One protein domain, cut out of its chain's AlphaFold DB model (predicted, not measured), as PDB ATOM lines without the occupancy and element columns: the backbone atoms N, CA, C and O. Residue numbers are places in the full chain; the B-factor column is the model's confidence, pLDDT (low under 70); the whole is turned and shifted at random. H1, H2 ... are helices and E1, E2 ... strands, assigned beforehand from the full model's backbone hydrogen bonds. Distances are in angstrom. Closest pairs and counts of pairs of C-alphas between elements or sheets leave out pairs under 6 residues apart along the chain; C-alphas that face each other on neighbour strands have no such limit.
ATOM      1  N   GLU A 840       8.920  40.790 -32.663       89.38
ATOM      2  CA  GLU A 840       8.557  41.966 -33.446       89.38
ATOM      3  C   GLU A 840       7.231  41.719 -34.178       89.38
ATOM      4  O   GLU A 840       7.137  40.835 -35.036       89.38
ATOM      5  N   PHE A 841       6.213  42.515 -33.841       90.62
ATOM      6  CA  PHE A 841       4.867  42.435 -34.411       90.62
ATOM      7  C   PHE A 841       4.627  43.507 -35.480       90.62
ATOM      8  O   PHE A 841       4.937  44.690 -35.293       90.62
ATOM      9  N   PHE A 842       4.020  43.100 -36.593       90.75
ATOM     10  CA  PHE A 842       3.503  44.011 -37.612       90.75
ATOM     11  C   PHE A 842       2.351  43.369 -38.392       90.75
ATOM     12  O   PHE A 842       2.220  42.148 -38.449       90.75
ATOM     13  N   GLU A 843       1.534  44.196 -39.037       89.94
ATOM     14  CA  GLU A 843       0.391  43.749 -39.832       89.94
ATOM     15  C   GLU A 843       0.564  44.109 -41.306       89.94
ATOM     16  O   GLU A 843       1.001  45.207 -41.654       89.94
ATOM     17  N   PHE A 844       0.191  43.183 -42.186       90.62
ATOM     18  CA  PHE A 844       0.167  43.407 -43.627       90.62
ATOM     19  C   PHE A 844      -1.276  43.547 -44.117       90.62
ATOM     20  O   PHE A 844      -2.059  42.605 -44.005       90.62
ATOM     21  N   ALA A 845      -1.630  44.709 -44.665       90.06
ATOM     22  CA  ALA A 845      -2.944  44.951 -45.248       90.06
ATOM     23  C   ALA A 845      -3.020  44.302 -46.639       90.06
ATOM     24  O   ALA A 845      -2.549  44.858 -47.637       90.06
ATOM     25  N   LEU A 846      -3.601  43.103 -46.692       89.06
ATOM     26  CA  LEU A 846      -3.815  42.334 -47.909       89.06
ATOM     27  C   LEU A 846      -5.172  42.693 -48.516       89.06
ATOM     28  O   LEU A 846      -6.213  42.465 -47.907       89.06
ATOM     29  N   LYS A 847      -5.159  43.197 -49.750       87.12
ATOM     30  CA  LYS A 847      -6.356  43.543 -50.524       87.12
ATOM     31  C   LYS A 847      -6.568  42.538 -51.650       87.12
ATOM     32  O   LYS A 847      -5.607  42.174 -52.325       87.12
ATOM     33  N   ASN A 848      -7.810  42.122 -51.888       86.12
ATOM     34  CA  ASN A 848      -8.170  41.366 -53.088       86.12
ATOM     35  C   ASN A 848      -8.425  42.335 -54.259       86.12
ATOM     36  O   ASN A 848      -9.453  43.015 -54.262       86.12
ATOM     37  N   PRO A 849      -7.541  42.411 -55.272       78.00
ATOM     38  CA  PRO A 849      -7.713  43.340 -56.385       78.00
ATOM     39  C   PRO A 849      -8.726  42.856 -57.436       78.00
ATOM     40  O   PRO A 849      -9.026  43.590 -58.376       78.00
ATOM     41  N   TYR A 850      -9.228  41.621 -57.329       79.88
ATOM     42  CA  TYR A 850     -10.128  41.039 -58.320       79.88
ATOM     43  C   TYR A 850     -11.601  41.300 -57.988       79.88
ATOM     44  O   TYR A 850     -12.009  41.346 -56.829       79.88
ATOM     45  N   GLY A 851     -12.432  41.378 -59.031       80.50
ATOM     46  CA  GLY A 851     -13.894  41.465 -58.916       80.50
ATOM     47  C   GLY A 851     -14.584  40.159 -58.493       80.50
ATOM     48  O   GLY A 851     -15.805  40.070 -58.562       80.50
ATOM     49  N   VAL A 852     -13.825  39.136 -58.090       83.12
ATOM     50  CA  VAL A 852     -14.322  37.810 -57.691       83.12
ATOM     51  C   VAL A 852     -13.690  37.375 -56.367       83.12
ATOM     52  O   VAL A 852     -12.588  37.803 -56.018       83.12
ATOM     53  N   GLN A 853     -14.407  36.536 -55.618       85.06
ATOM     54  CA  GLN A 853     -13.944  36.002 -54.337       85.06
ATOM     55  C   GLN A 853     -12.803  34.995 -54.519       85.06
ATOM     56  O   GLN A 853     -12.805  34.192 -55.456       85.06
ATOM     57  N   HIS A 854     -11.842  35.014 -53.601       86.31
ATOM     58  CA  HIS A 854     -10.637  34.205 -53.690       86.31
ATOM     59  C   HIS A 854     -10.150  33.740 -52.316       86.31
ATOM     60  O   HIS A 854     -10.089  34.521 -51.372       86.31
ATOM     61  N   THR A 855      -9.736  32.474 -52.225       87.56
ATOM     62  CA  THR A 855      -9.003  31.946 -51.067       87.56
ATOM     63  C   THR A 855      -7.506  32.108 -51.305       87.56
ATOM     64  O   THR A 855      -6.974  31.609 -52.302       87.56
ATOM     65  N   VAL A 856      -6.836  32.808 -50.396       88.50
ATOM     66  CA  VAL A 856      -5.412  33.134 -50.454       88.50
ATOM     67  C   VAL A 856      -4.653  32.254 -49.470       88.50
ATOM     68  O   VAL A 856      -4.977  32.221 -48.290       88.50
ATOM     69  N   THR A 857      -3.630  31.549 -49.950       89.19
ATOM     70  CA  THR A 857      -2.683  30.788 -49.123       89.19
ATOM     71  C   THR A 857      -1.467  31.654 -48.822       89.19
ATOM     72  O   THR A 857      -0.906  32.259 -49.739       89.19
ATOM     73  N   ILE A 858      -1.063  31.711 -47.554       90.94
ATOM     74  CA  ILE A 858       0.101  32.480 -47.104       90.94
ATOM     75  C   ILE A 858       1.286  31.522 -46.971       90.94
ATOM     76  O   ILE A 858       1.241  30.570 -46.195       90.94
ATOM     77  N   GLU A 859       2.354  31.771 -47.727       88.44
ATOM     78  CA  GLU A 859       3.590  30.987 -47.655       88.44
ATOM     79  C   GLU A 859       4.741  31.859 -47.162       88.44
ATOM     80  O   GLU A 859       5.027  32.901 -47.754       88.44
ATOM     81  N   VAL A 860       5.410  31.411 -46.097       88.81
ATOM     82  CA  VAL A 860       6.576  32.071 -45.497       88.81
ATOM     83  C   VAL A 860       7.813  31.203 -45.726       88.81
ATOM     84  O   VAL A 860       7.765  29.991 -45.527       88.81
ATOM     85  N   ASP A 861       8.922  31.805 -46.153       83.25
ATOM     86  CA  ASP A 861      10.159  31.107 -46.529       83.25
ATOM     87  C   ASP A 861      11.194  30.971 -45.389       83.25
ATOM     88  O   ASP A 861      12.311  30.503 -45.626       83.25
ATOM     89  N   HIS A 862      10.841  31.339 -44.148       86.00
ATOM     90  CA  HIS A 862      11.757  31.347 -42.999       86.00
ATOM     91  C   HIS A 862      11.066  30.950 -41.673       86.00
ATOM     92  O   HIS A 862       9.982  31.456 -41.402       86.00
ATOM     93  N   PRO A 863      11.689  30.119 -40.804       83.94
ATOM     94  CA  PRO A 863      11.076  29.649 -39.549       83.94
ATOM     95  C   PRO A 863      10.867  30.741 -38.483       83.94
ATOM     96  O   PRO A 863       9.880  30.697 -37.762       83.94
ATOM     97  N   ASP A 864      11.770  31.726 -38.388       87.75
ATOM     98  CA  ASP A 864      11.669  32.837 -37.416       87.75
ATOM     99  C   ASP A 864      10.524  33.838 -37.703       87.75
ATOM    100  O   ASP A 864      10.260  34.698 -36.866       87.75
ATOM    101  N   LEU A 865       9.879  33.786 -38.880       91.31
ATOM    102  CA  LEU A 865       8.719  34.621 -39.219       91.31
ATOM    103  C   LEU A 865       7.471  33.736 -39.299       91.31
ATOM    104  O   LEU A 865       7.410  32.824 -40.118       91.31
ATOM    105  N   SER A 866       6.455  34.033 -38.497       90.69
ATOM    106  CA  SER A 866       5.205  33.269 -38.464       90.69
ATOM    107  C   SER A 866       3.979  34.173 -38.545       90.69
ATOM    108  O   SER A 866       4.011  35.326 -38.115       90.69
ATOM    109  N   VAL A 867       2.880  33.633 -39.068       91.56
ATOM    110  CA  VAL A 867       1.557  34.269 -38.986       91.56
ATOM    111  C   VAL A 867       0.958  33.952 -37.616       91.56
ATOM    112  O   VAL A 867       1.001  32.796 -37.194       91.56
ATOM    113  N   ILE A 868       0.418  34.954 -36.921       90.56
ATOM    114  CA  ILE A 868      -0.277  34.741 -35.644       90.56
ATOM    115  C   ILE A 868      -1.666  34.174 -35.940       90.56
ATOM    116  O   ILE A 868      -2.476  34.835 -36.584       90.56
ATOM    117  N   LEU A 869      -1.928  32.949 -35.480       88.50
ATOM    118  CA  LEU A 869      -3.196  32.252 -35.721       88.50
ATOM    119  C   LEU A 869      -4.152  32.331 -34.527       88.50
ATOM    120  O   LEU A 869      -5.361  32.311 -34.731       88.50
ATOM    121  N   ASP A 870      -3.631  32.422 -33.298       87.00
ATOM    122  CA  ASP A 870      -4.456  32.520 -32.092       87.00
ATOM    123  C   ASP A 870      -4.963  33.967 -31.906       87.00
ATOM    124  O   ASP A 870      -4.154  34.894 -31.755       87.00
ATOM    125  N   PRO A 871      -6.290  34.203 -31.854       87.19
ATOM    126  CA  PRO A 871      -6.843  35.529 -31.589       87.19
ATOM    127  C   PRO A 871      -6.406  36.123 -30.240       87.19
ATOM    128  O   PRO A 871      -6.396  37.344 -30.075       87.19
ATOM    129  N   ARG A 872      -6.074  35.298 -29.236       88.88
ATOM    130  CA  ARG A 872      -5.584  35.754 -27.922       88.88
ATOM    131  C   ARG A 872      -4.178  36.333 -28.029       88.88
ATOM    132  O   ARG A 872      -3.943  37.428 -27.521       88.88
ATOM    133  N   GLU A 873      -3.295  35.645 -28.746       89.06
ATOM    134  CA  GLU A 873      -1.950  36.127 -29.067       89.06
ATOM    135  C   GLU A 873      -2.023  37.430 -29.878       89.06
ATOM    136  O   GLU A 873      -1.341  38.406 -29.563       89.06
ATOM    137  N   TRP A 874      -2.916  37.495 -30.873       89.19
ATOM    138  CA  TRP A 874      -3.087  38.690 -31.703       89.19
ATOM    139  C   TRP A 874      -3.553  39.905 -30.889       89.19
ATOM    140  O   TRP A 874      -2.975  40.987 -31.017       89.19
ATOM    141  N   ARG A 875      -4.553  39.741 -30.008       88.38
ATOM    142  CA  ARG A 875      -5.009  40.819 -29.108       88.38
ATOM    143  C   ARG A 875      -3.884  41.304 -28.191       88.38
ATOM    144  O   ARG A 875      -3.723  42.512 -28.041       88.38
ATOM    145  N   HIS A 876      -3.082  40.388 -27.648       86.81
ATOM    146  CA  HIS A 876      -1.959  40.730 -26.776       86.81
ATOM    147  C   HIS A 876      -0.920  41.620 -27.483       86.81
ATOM    148  O   HIS A 876      -0.575  42.691 -26.985       86.81
ATOM    149  N   PHE A 877      -0.473  41.241 -28.686       86.38
ATOM    150  CA  PHE A 877       0.479  42.061 -29.446       86.38
ATOM    151  C   PHE A 877      -0.116  43.396 -29.917       86.38
ATOM    152  O   PHE A 877       0.611  44.389 -30.020       86.38
ATOM    153  N   LYS A 878      -1.430  43.466 -30.164       86.06
ATOM    154  CA  LYS A 878      -2.112  44.732 -30.470       86.06
ATOM    155  C   LYS A 878      -2.152  45.687 -29.292       86.06
ATOM    156  O   LYS A 878      -1.912  46.874 -29.491       86.06
ATOM    157  N   GLU A 879      -2.413  45.182 -28.092       85.44
ATOM    158  CA  GLU A 879      -2.361  45.975 -26.864       85.44
ATOM    159  C   GLU A 879      -0.939  46.503 -26.620       85.44
ATOM    160  O   GLU A 879      -0.751  47.702 -26.404       85.44
ATOM    161  N   LEU A 880       0.071  45.640 -26.784       82.00
ATOM    162  CA  LEU A 880       1.482  45.993 -26.615       82.00
ATOM    163  C   LEU A 880       1.958  47.052 -27.626       82.00
ATOM    164  O   LEU A 880       2.675  47.984 -27.265       82.00
ATOM    165  N   THR A 881       1.549  46.930 -28.893       79.19
ATOM    166  CA  THR A 881       1.929  47.863 -29.974       79.19
ATOM    167  C   THR A 881       0.966  49.039 -30.149       79.19
ATOM    168  O   THR A 881       1.214  49.905 -30.988       79.19
ATOM    169  N   LYS A 882      -0.119  49.095 -29.363       78.75
ATOM    170  CA  LYS A 882      -1.211  50.083 -29.470       78.75
ATOM    171  C   LYS A 882      -1.807  50.178 -30.885       78.75
ATOM    172  O   LYS A 882      -2.141  51.263 -31.362       78.75
ATOM    173  N   SER A 883      -1.930  49.041 -31.567       78.56
ATOM    174  CA  SER A 883      -2.473  48.961 -32.930       78.56
ATOM    175  C   SER A 883      -4.009  49.027 -32.923       78.56
ATOM    176  O   SER A 883      -4.656  48.314 -32.162       78.56
ATOM    177  N   VAL A 884      -4.602  49.866 -33.783       80.19
ATOM    178  CA  VAL A 884      -6.046  50.221 -33.759       80.19
ATOM    179  C   VAL A 884      -6.903  49.374 -34.728       80.19
ATOM    180  O   VAL A 884      -8.111  49.560 -34.844       80.19
ATOM    181  N   THR A 885      -6.304  48.436 -35.459       83.19
ATOM    182  CA  THR A 885      -6.992  47.593 -36.456       83.19
ATOM    183  C   THR A 885      -7.890  46.527 -35.795       83.19
ATOM    184  O   THR A 885      -7.560  46.022 -34.716       83.19
ATOM    185  N   PRO A 886      -9.006  46.107 -36.430       80.31
ATOM    186  CA  PRO A 886      -9.900  45.085 -35.873       80.31
ATOM    187  C   PRO A 886      -9.230  43.700 -35.806       80.31
ATOM    188  O   PRO A 886      -8.399  43.371 -36.650       80.31
ATOM    189  N   VAL A 887      -9.557  42.904 -34.781       83.69
ATOM    190  CA  VAL A 887      -9.162  41.486 -34.663       83.69
ATOM    191  C   VAL A 887     -10.315  40.635 -35.166       83.69
ATOM    192  O   VAL A 887     -11.412  40.719 -34.620       83.69
ATOM    193  N   GLU A 888     -10.065  39.830 -36.191       84.00
ATOM    194  CA  GLU A 888     -11.050  38.907 -36.750       84.00
ATOM    195  C   GLU A 888     -10.793  37.498 -36.207       84.00
ATOM    196  O   GLU A 888      -9.727  36.915 -36.419       84.00
ATOM    197  N   GLU A 889     -11.753  36.972 -35.448       82.50
ATOM    198  CA  GLU A 889     -11.700  35.606 -34.925       82.50
ATOM    199  C   GLU A 889     -11.960  34.604 -36.057       82.50
ATOM    200  O   GLU A 889     -12.752  34.873 -36.955       82.50
ATOM    201  N   ASP A 890     -11.266  33.464 -36.033       80.81
ATOM    202  CA  ASP A 890     -11.388  32.391 -37.033       80.81
ATOM    203  C   ASP A 890     -11.133  32.812 -38.499       80.81
ATOM    204  O   ASP A 890     -11.541  32.124 -39.435       80.81
ATOM    205  N   MET A 891     -10.381  33.901 -38.715       86.00
ATOM    206  CA  MET A 891      -9.993  34.397 -40.049       86.00
ATOM    207  C   MET A 891      -9.190  33.370 -40.874       86.00
ATOM    208  O   MET A 891      -9.174  33.422 -42.107       86.00
ATOM    209  N   PHE A 892      -8.488  32.451 -40.203       87.12
ATOM    210  CA  PHE A 892      -7.586  31.492 -40.833       87.12
ATOM    211  C   PHE A 892      -8.159  30.075 -40.858       87.12
ATOM    212  O   PHE A 892      -8.534  29.515 -39.829       87.12
ATOM    213  N   HIS A 893      -8.099  29.438 -42.026       83.44
ATOM    214  CA  HIS A 893      -8.337  28.004 -42.180       83.44
ATOM    215  C   HIS A 893      -7.022  27.276 -42.479       83.44
ATOM    216  O   HIS A 893      -6.272  27.673 -43.372       83.44
ATOM    217  N   LEU A 894      -6.740  26.205 -41.735       80.31
ATOM    218  CA  LEU A 894      -5.563  25.355 -41.932       80.31
ATOM    219  C   LEU A 894      -5.933  24.164 -42.825       80.31
ATOM    220  O   LEU A 894      -6.895  23.452 -42.550       80.31
ATOM    221  N   ARG A 895      -5.174  23.949 -43.902       66.94
ATOM    222  CA  ARG A 895      -5.311  22.778 -44.786       66.94
ATOM    223  C   ARG A 895      -4.456  21.605 -44.267       66.94
ATOM    224  O   ARG A 895      -3.655  21.790 -43.354       66.94
ATOM    225  N   ASP A 896      -4.553  20.423 -44.889       60.72
ATOM    226  CA  ASP A 896      -3.779  19.209 -44.533       60.72
ATOM    227  C   ASP A 896      -2.243  19.404 -44.494       60.72
ATOM    228  O   ASP A 896      -1.525  18.582 -43.932       60.72
ATOM    229  N   ASP A 897      -1.723  20.479 -45.099       63.16
ATOM    230  CA  ASP A 897      -0.307  20.863 -45.120       63.16
ATOM    231  C   ASP A 897       0.073  21.937 -44.075       63.16
ATOM    232  O   ASP A 897       1.174  22.485 -44.144       63.16
ATOM    233  N   LEU A 898      -0.809  22.226 -43.104       74.62
ATOM    234  CA  LEU A 898      -0.635  23.190 -42.002       74.62
ATOM    235  C   LEU A 898      -0.393  24.652 -42.436       74.62
ATOM    236  O   LEU A 898       0.047  25.470 -41.626       74.62
ATOM    237  N   LYS A 899      -0.692  25.025 -43.690       82.75
ATOM    238  CA  LYS A 899      -0.556  26.413 -44.170       82.75
ATOM    239  C   LYS A 899      -1.825  27.237 -43.916       82.75
ATOM    240  O   LYS A 899      -2.917  26.754 -44.227       82.75
ATOM    241  N   PRO A 900      -1.710  28.487 -43.425       88.38
ATOM    242  CA  PRO A 900      -2.868  29.337 -43.184       88.38
ATOM    243  C   PRO A 900      -3.448  29.892 -44.490       88.38
ATOM    244  O   PRO A 900      -2.730  30.419 -45.349       88.38
ATOM    245  N   GLN A 901      -4.768  29.778 -44.625       88.12
ATOM    246  CA  GLN A 901      -5.546  30.317 -45.737       88.12
ATOM    247  C   GLN A 901      -6.566  31.342 -45.246       88.12
ATOM    248  O   GLN A 901      -7.179  31.144 -44.202       88.12
ATOM    249  N   VAL A 902      -6.774  32.401 -46.028       90.81
ATOM    250  CA  VAL A 902      -7.766  33.453 -45.760       90.81
ATOM    251  C   VAL A 902      -8.694  33.589 -46.959       90.81
ATOM    252  O   VAL A 902      -8.250  33.574 -48.109       90.81
ATOM    253  N   TYR A 903      -9.991  33.707 -46.704       88.69
ATOM    254  CA  TYR A 903     -10.993  33.949 -47.734       88.69
ATOM    255  C   TYR A 903     -11.235  35.453 -47.898       88.69
ATOM    256  O   TYR A 903     -11.505  36.130 -46.916       88.69
ATOM    257  N   LEU A 904     -11.163  35.967 -49.130       88.12
ATOM    258  CA  LEU A 904     -11.378  37.384 -49.436       88.12
ATOM    259  C   LEU A 904     -12.490  37.573 -50.466       88.12
ATOM    260  O   LEU A 904     -12.450  37.006 -51.565       88.12
ATOM    261  N   ARG A 905     -13.455  38.433 -50.149       88.19
ATOM    262  CA  ARG A 905     -14.485  38.926 -51.070       88.19
ATOM    263  C   ARG A 905     -13.886  39.915 -52.081       88.19
ATOM    264  O   ARG A 905     -12.747  40.367 -51.918       88.19
ATOM    265  N   PRO A 906     -14.608  40.248 -53.166       85.56
ATOM    266  CA  PRO A 906     -14.149  41.249 -54.126       85.56
ATOM    267  C   PRO A 906     -13.829  42.587 -53.446       85.56
ATOM    268  O   PRO A 906     -14.661  43.108 -52.709       85.56
ATOM    269  N   SER A 907     -12.650  43.158 -53.717       79.69
ATOM    270  CA  SER A 907     -12.186  44.447 -53.154       79.69
ATOM    271  C   SER A 907     -12.058  44.523 -51.624       79.69
ATOM    272  O   SER A 907     -11.814  45.603 -51.086       79.69
ATOM    273  N   GLU A 908     -12.183  43.403 -50.912       88.00
ATOM    274  CA  GLU A 908     -12.016  43.346 -49.459       88.00
ATOM    275  C   GLU A 908     -10.535  43.478 -49.068       88.00
ATOM    276  O   GLU A 908      -9.647  43.005 -49.785       88.00
ATOM    277  N   THR A 909     -10.268  44.149 -47.944       87.25
ATOM    278  CA  THR A 909      -8.924  44.310 -47.370       87.25
ATOM    279  C   THR A 909      -8.913  43.782 -45.943       87.25
ATOM    280  O   THR A 909      -9.708  44.233 -45.123       87.25
ATOM    281  N   VAL A 910      -7.990  42.870 -45.648       90.00
ATOM    282  CA  VAL A 910      -7.792  42.276 -44.317       90.00
ATOM    283  C   VAL A 910      -6.370  42.531 -43.822       90.00
ATOM    284  O   VAL A 910      -5.460  42.754 -44.619       90.00
ATOM    285  N   HIS A 911      -6.161  42.474 -42.508       89.94
ATOM    286  CA  HIS A 911      -4.851  42.688 -41.891       89.94
ATOM    287  C   HIS A 911      -4.285  41.355 -41.414       89.94
ATOM    288  O   HIS A 911      -4.852  40.717 -40.536       89.94
ATOM    289  N   ILE A 912      -3.164  40.935 -41.998       91.50
ATOM    290  CA  ILE A 912      -2.508  39.671 -41.663       91.50
ATOM    291  C   ILE A 912      -1.429  39.941 -40.606       91.50
ATOM    292  O   ILE A 912      -0.457  40.637 -40.925       91.50
ATOM    293  N   PRO A 913      -1.571  39.417 -39.374       93.12
ATOM    294  CA  PRO A 913      -0.593  39.607 -38.308       93.12
ATOM    295  C   PRO A 913       0.635  38.713 -38.487       93.12
ATOM    296  O   PRO A 913       0.533  37.485 -38.535       93.12
ATOM    297  N   PHE A 914       1.813  39.328 -38.523       93.38
ATOM    298  CA  PHE A 914       3.100  38.643 -38.534       93.38
ATOM    299  C   PHE A 914       3.845  38.856 -37.217       93.38
ATOM    300  O   PHE A 914       3.864  39.956 -36.663       93.38
ATOM    301  N   LYS A 915       4.516  37.794 -36.765       92.38
ATOM    302  CA  LYS A 915       5.458  37.798 -35.648       92.38
ATOM    303  C   LYS A 915       6.822  37.351 -36.149       92.38
ATOM    304  O   LYS A 915       6.947  36.252 -36.686       92.38
ATOM    305  N   TYR A 916       7.836  38.190 -35.973       91.62
ATOM    306  CA  TYR A 916       9.228  37.804 -36.171       91.62
ATOM    307  C   TYR A 916       9.908  37.613 -34.815       91.62
ATOM    308  O   TYR A 916       9.936  38.544 -34.017       91.62
ATOM    309  N   GLN A 917      10.488  36.443 -34.556       89.75
ATOM    310  CA  GLN A 917      11.218  36.180 -33.316       89.75
ATOM    311  C   GLN A 917      12.384  35.229 -33.571       89.75
ATOM    312  O   GLN A 917      12.220  34.172 -34.176       89.75
ATOM    313  N   THR A 918      13.571  35.589 -33.085       87.62
ATOM    314  CA  THR A 918      14.779  34.774 -33.256       87.62
ATOM    315  C   THR A 918      15.470  34.539 -31.920       87.62
ATOM    316  O   THR A 918      15.691  35.469 -31.145       87.62
ATOM    317  N   PHE A 919      15.816  33.283 -31.649       85.06
ATOM    318  CA  PHE A 919      16.564  32.879 -30.454       85.06
ATOM    319  C   PHE A 919      18.027  32.567 -30.776       85.06
ATOM    320  O   PHE A 919      18.845  32.437 -29.877       85.06
ATOM    321  N   SER A 920      18.395  32.473 -32.053       72.56
ATOM    322  CA  SER A 920      19.769  32.192 -32.454       72.56
ATOM    323  C   SER A 920      20.628  33.453 -32.339       72.56
ATOM    324  O   SER A 920      20.404  34.437 -33.046       72.56
ATOM    325  N   ALA A 921      21.637  33.425 -31.469       62.31
ATOM    326  CA  ALA A 921      22.611  34.507 -31.373       62.31
ATOM    327  C   ALA A 921      23.561  34.507 -32.589       62.31
ATOM    328  O   ALA A 921      23.936  33.453 -33.102       62.31
ATOM    329  N   ASP A 922      23.963  35.696 -33.050       56.66
ATOM    330  CA  ASP A 922      24.959  35.860 -34.120       56.66
ATOM    331  C   ASP A 922      26.284  35.180 -33.694       56.66
ATOM    332  O   ASP A 922      26.795  35.506 -32.613       56.66
ATOM    333  N   PRO A 923      26.865  34.261 -34.496       46.38
ATOM    334  CA  PRO A 923      28.109  33.560 -34.164       46.38
ATOM    335  C   PRO A 923      29.255  34.492 -33.749       46.38
ATOM    336  O   PRO A 923      30.077  34.130 -32.911       46.38
ATOM    337  N   ALA A 924      29.268  35.730 -34.261       43.91
ATOM    338  CA  ALA A 924      30.257  36.744 -33.902       43.91
ATOM    339  C   ALA A 924      30.191  37.196 -32.427       43.91
ATOM    340  O   ALA A 924      31.199  37.636 -31.879       43.91
ATOM    341  N   VAL A 925      29.026  37.101 -31.776       44.91
ATOM    342  CA  VAL A 925      28.846  37.419 -30.347       44.91
ATOM    343  C   VAL A 925      29.229  36.216 -29.474       44.91
ATOM    344  O   VAL A 925      29.703  36.389 -28.350       44.91
ATOM    345  N   VAL A 926      29.066  34.996 -29.994       42.59
ATOM    346  CA  VAL A 926      29.327  33.731 -29.287       42.59
ATOM    347  C   VAL A 926      30.819  33.345 -29.296       42.59
ATOM    348  O   VAL A 926      31.297  32.755 -28.333       42.59
ATOM    349  N   ALA A 927      31.584  33.732 -30.322       39.28
ATOM    350  CA  ALA A 927      32.965  33.271 -30.526       39.28
ATOM    351  C   ALA A 927      34.078  34.028 -29.755       39.28
ATOM    352  O   ALA A 927      35.223  33.589 -29.761       39.28
ATOM    353  N   ALA A 928      33.799  35.166 -29.104       41.31
ATOM    354  CA  ALA A 928      34.834  36.193 -28.880       41.31
ATOM    355  C   ALA A 928      35.417  36.375 -27.449       41.31
ATOM    356  O   ALA A 928      35.997  37.423 -27.192       41.31
ATOM    357  N   GLN A 929      35.309  35.429 -26.502       37.19
ATOM    358  CA  GLN A 929      35.910  35.605 -25.152       37.19
ATOM    359  C   GLN A 929      36.516  34.322 -24.545       37.19
ATOM    360  O   GLN A 929      36.081  33.845 -23.499       37.19
ATOM    361  N   GLY A 930      37.549  33.779 -25.188       33.06
ATOM    362  CA  GLY A 930      38.539  32.917 -24.533       33.06
ATOM    363  C   GLY A 930      39.924  33.570 -24.590       33.06
ATOM    364  O   GLY A 930      40.127  34.413 -25.471       33.06
ATOM    365  N   PRO A 931      40.878  33.223 -23.702       32.34
ATOM    366  CA  PRO A 931      42.276  33.597 -23.907       32.34
ATOM    367  C   PRO A 931      42.679  33.080 -25.292       32.34
ATOM    368  O   PRO A 931      42.536  31.892 -25.587       32.34
ATOM    369  N   ALA A 932      43.034  34.000 -26.185       32.56
ATOM    370  CA  ALA A 932      43.189  33.724 -27.606       32.56
ATOM    371  C   ALA A 932      44.264  32.654 -27.810       32.56
ATOM    372  O   ALA A 932      45.438  32.968 -27.670       32.56
ATOM    373  N   GLY A 933      43.900  31.403 -28.118       34.38
ATOM    374  CA  GLY A 933      44.943  30.389 -28.294       34.38
ATOM    375  C   GLY A 933      44.587  28.921 -28.487       34.38
ATOM    376  O   GLY A 933      45.522  28.156 -28.666       34.38
TER     377      GLY A 933
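What this domain is: This is residues 840 to 933 of the 1278 residues of an uncharacterized protein of Hirundo rustica rustica (UniProt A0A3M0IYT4). A small antiparallel sheet of three strands, E1, E5 and E3, has helix H1 across one face, while the two-stranded antiparallel sheet E2 and E4 stands next to it; residues 921 to 933, with H2, stick out as a free tail. The printed part has 94 residues, in chain order E1 E2 E3 H1 E4 E5 H2, class mixed, with 46 in named elements, under half. It is only just loose, close to extended, with a radius of gyration of the C-alphas of 18.2 A; the tail makes the length in the spans of 67 by 31 by 24 A.

Where its parts are: Find C-alpha 840 at (8.557, 41.966, -33.446), where E1, residues 840 to 847, begins its 22.7 A. E5, residues 909 to 916, covers 22.3 A and ends at (9.228, 37.804, -36.171). E3 is residues 865 to 867. H1, residues 871 to 881, is 15.2 A long. Look for E2 at residues 854 to 860, 19.2 A, E4 at 900 to 904, 13.3 A, and H2 at 923 to 926.

How they stand to each other: Start at E5, the inner strand: N 912 and O 844 of E1 are 2.8 A apart, and N 915 and O 866 of E3 2.9 A, within hydrogen-bond range. H1 and this sheet make two layers, a helix on one face, at a height over the sheet of 9.8 A; it runs across the strands, at 64 degrees to E1 on the local plane. The closest C-alphas of H1 and E1 are Phe 877 and Phe 841, 6.6 A. In E2 and E4, N 856 and O 902 are 2.8 A apart, within hydrogen-bond range. The closest C-alphas of E2 and E3, Val 860 and Ser 866, are 7.3 A apart. In H1 every O i to N i+4 pair is within range; H2 is too short for one.

The domain as a whole: Without the tail, 81 residues span 42 by 31 by 19 A. The printed part has no cut. The link from H1 to E4 is long, 18 residues. Look for pLDDT under 70 at residues 895 to 897 and 921 to 933.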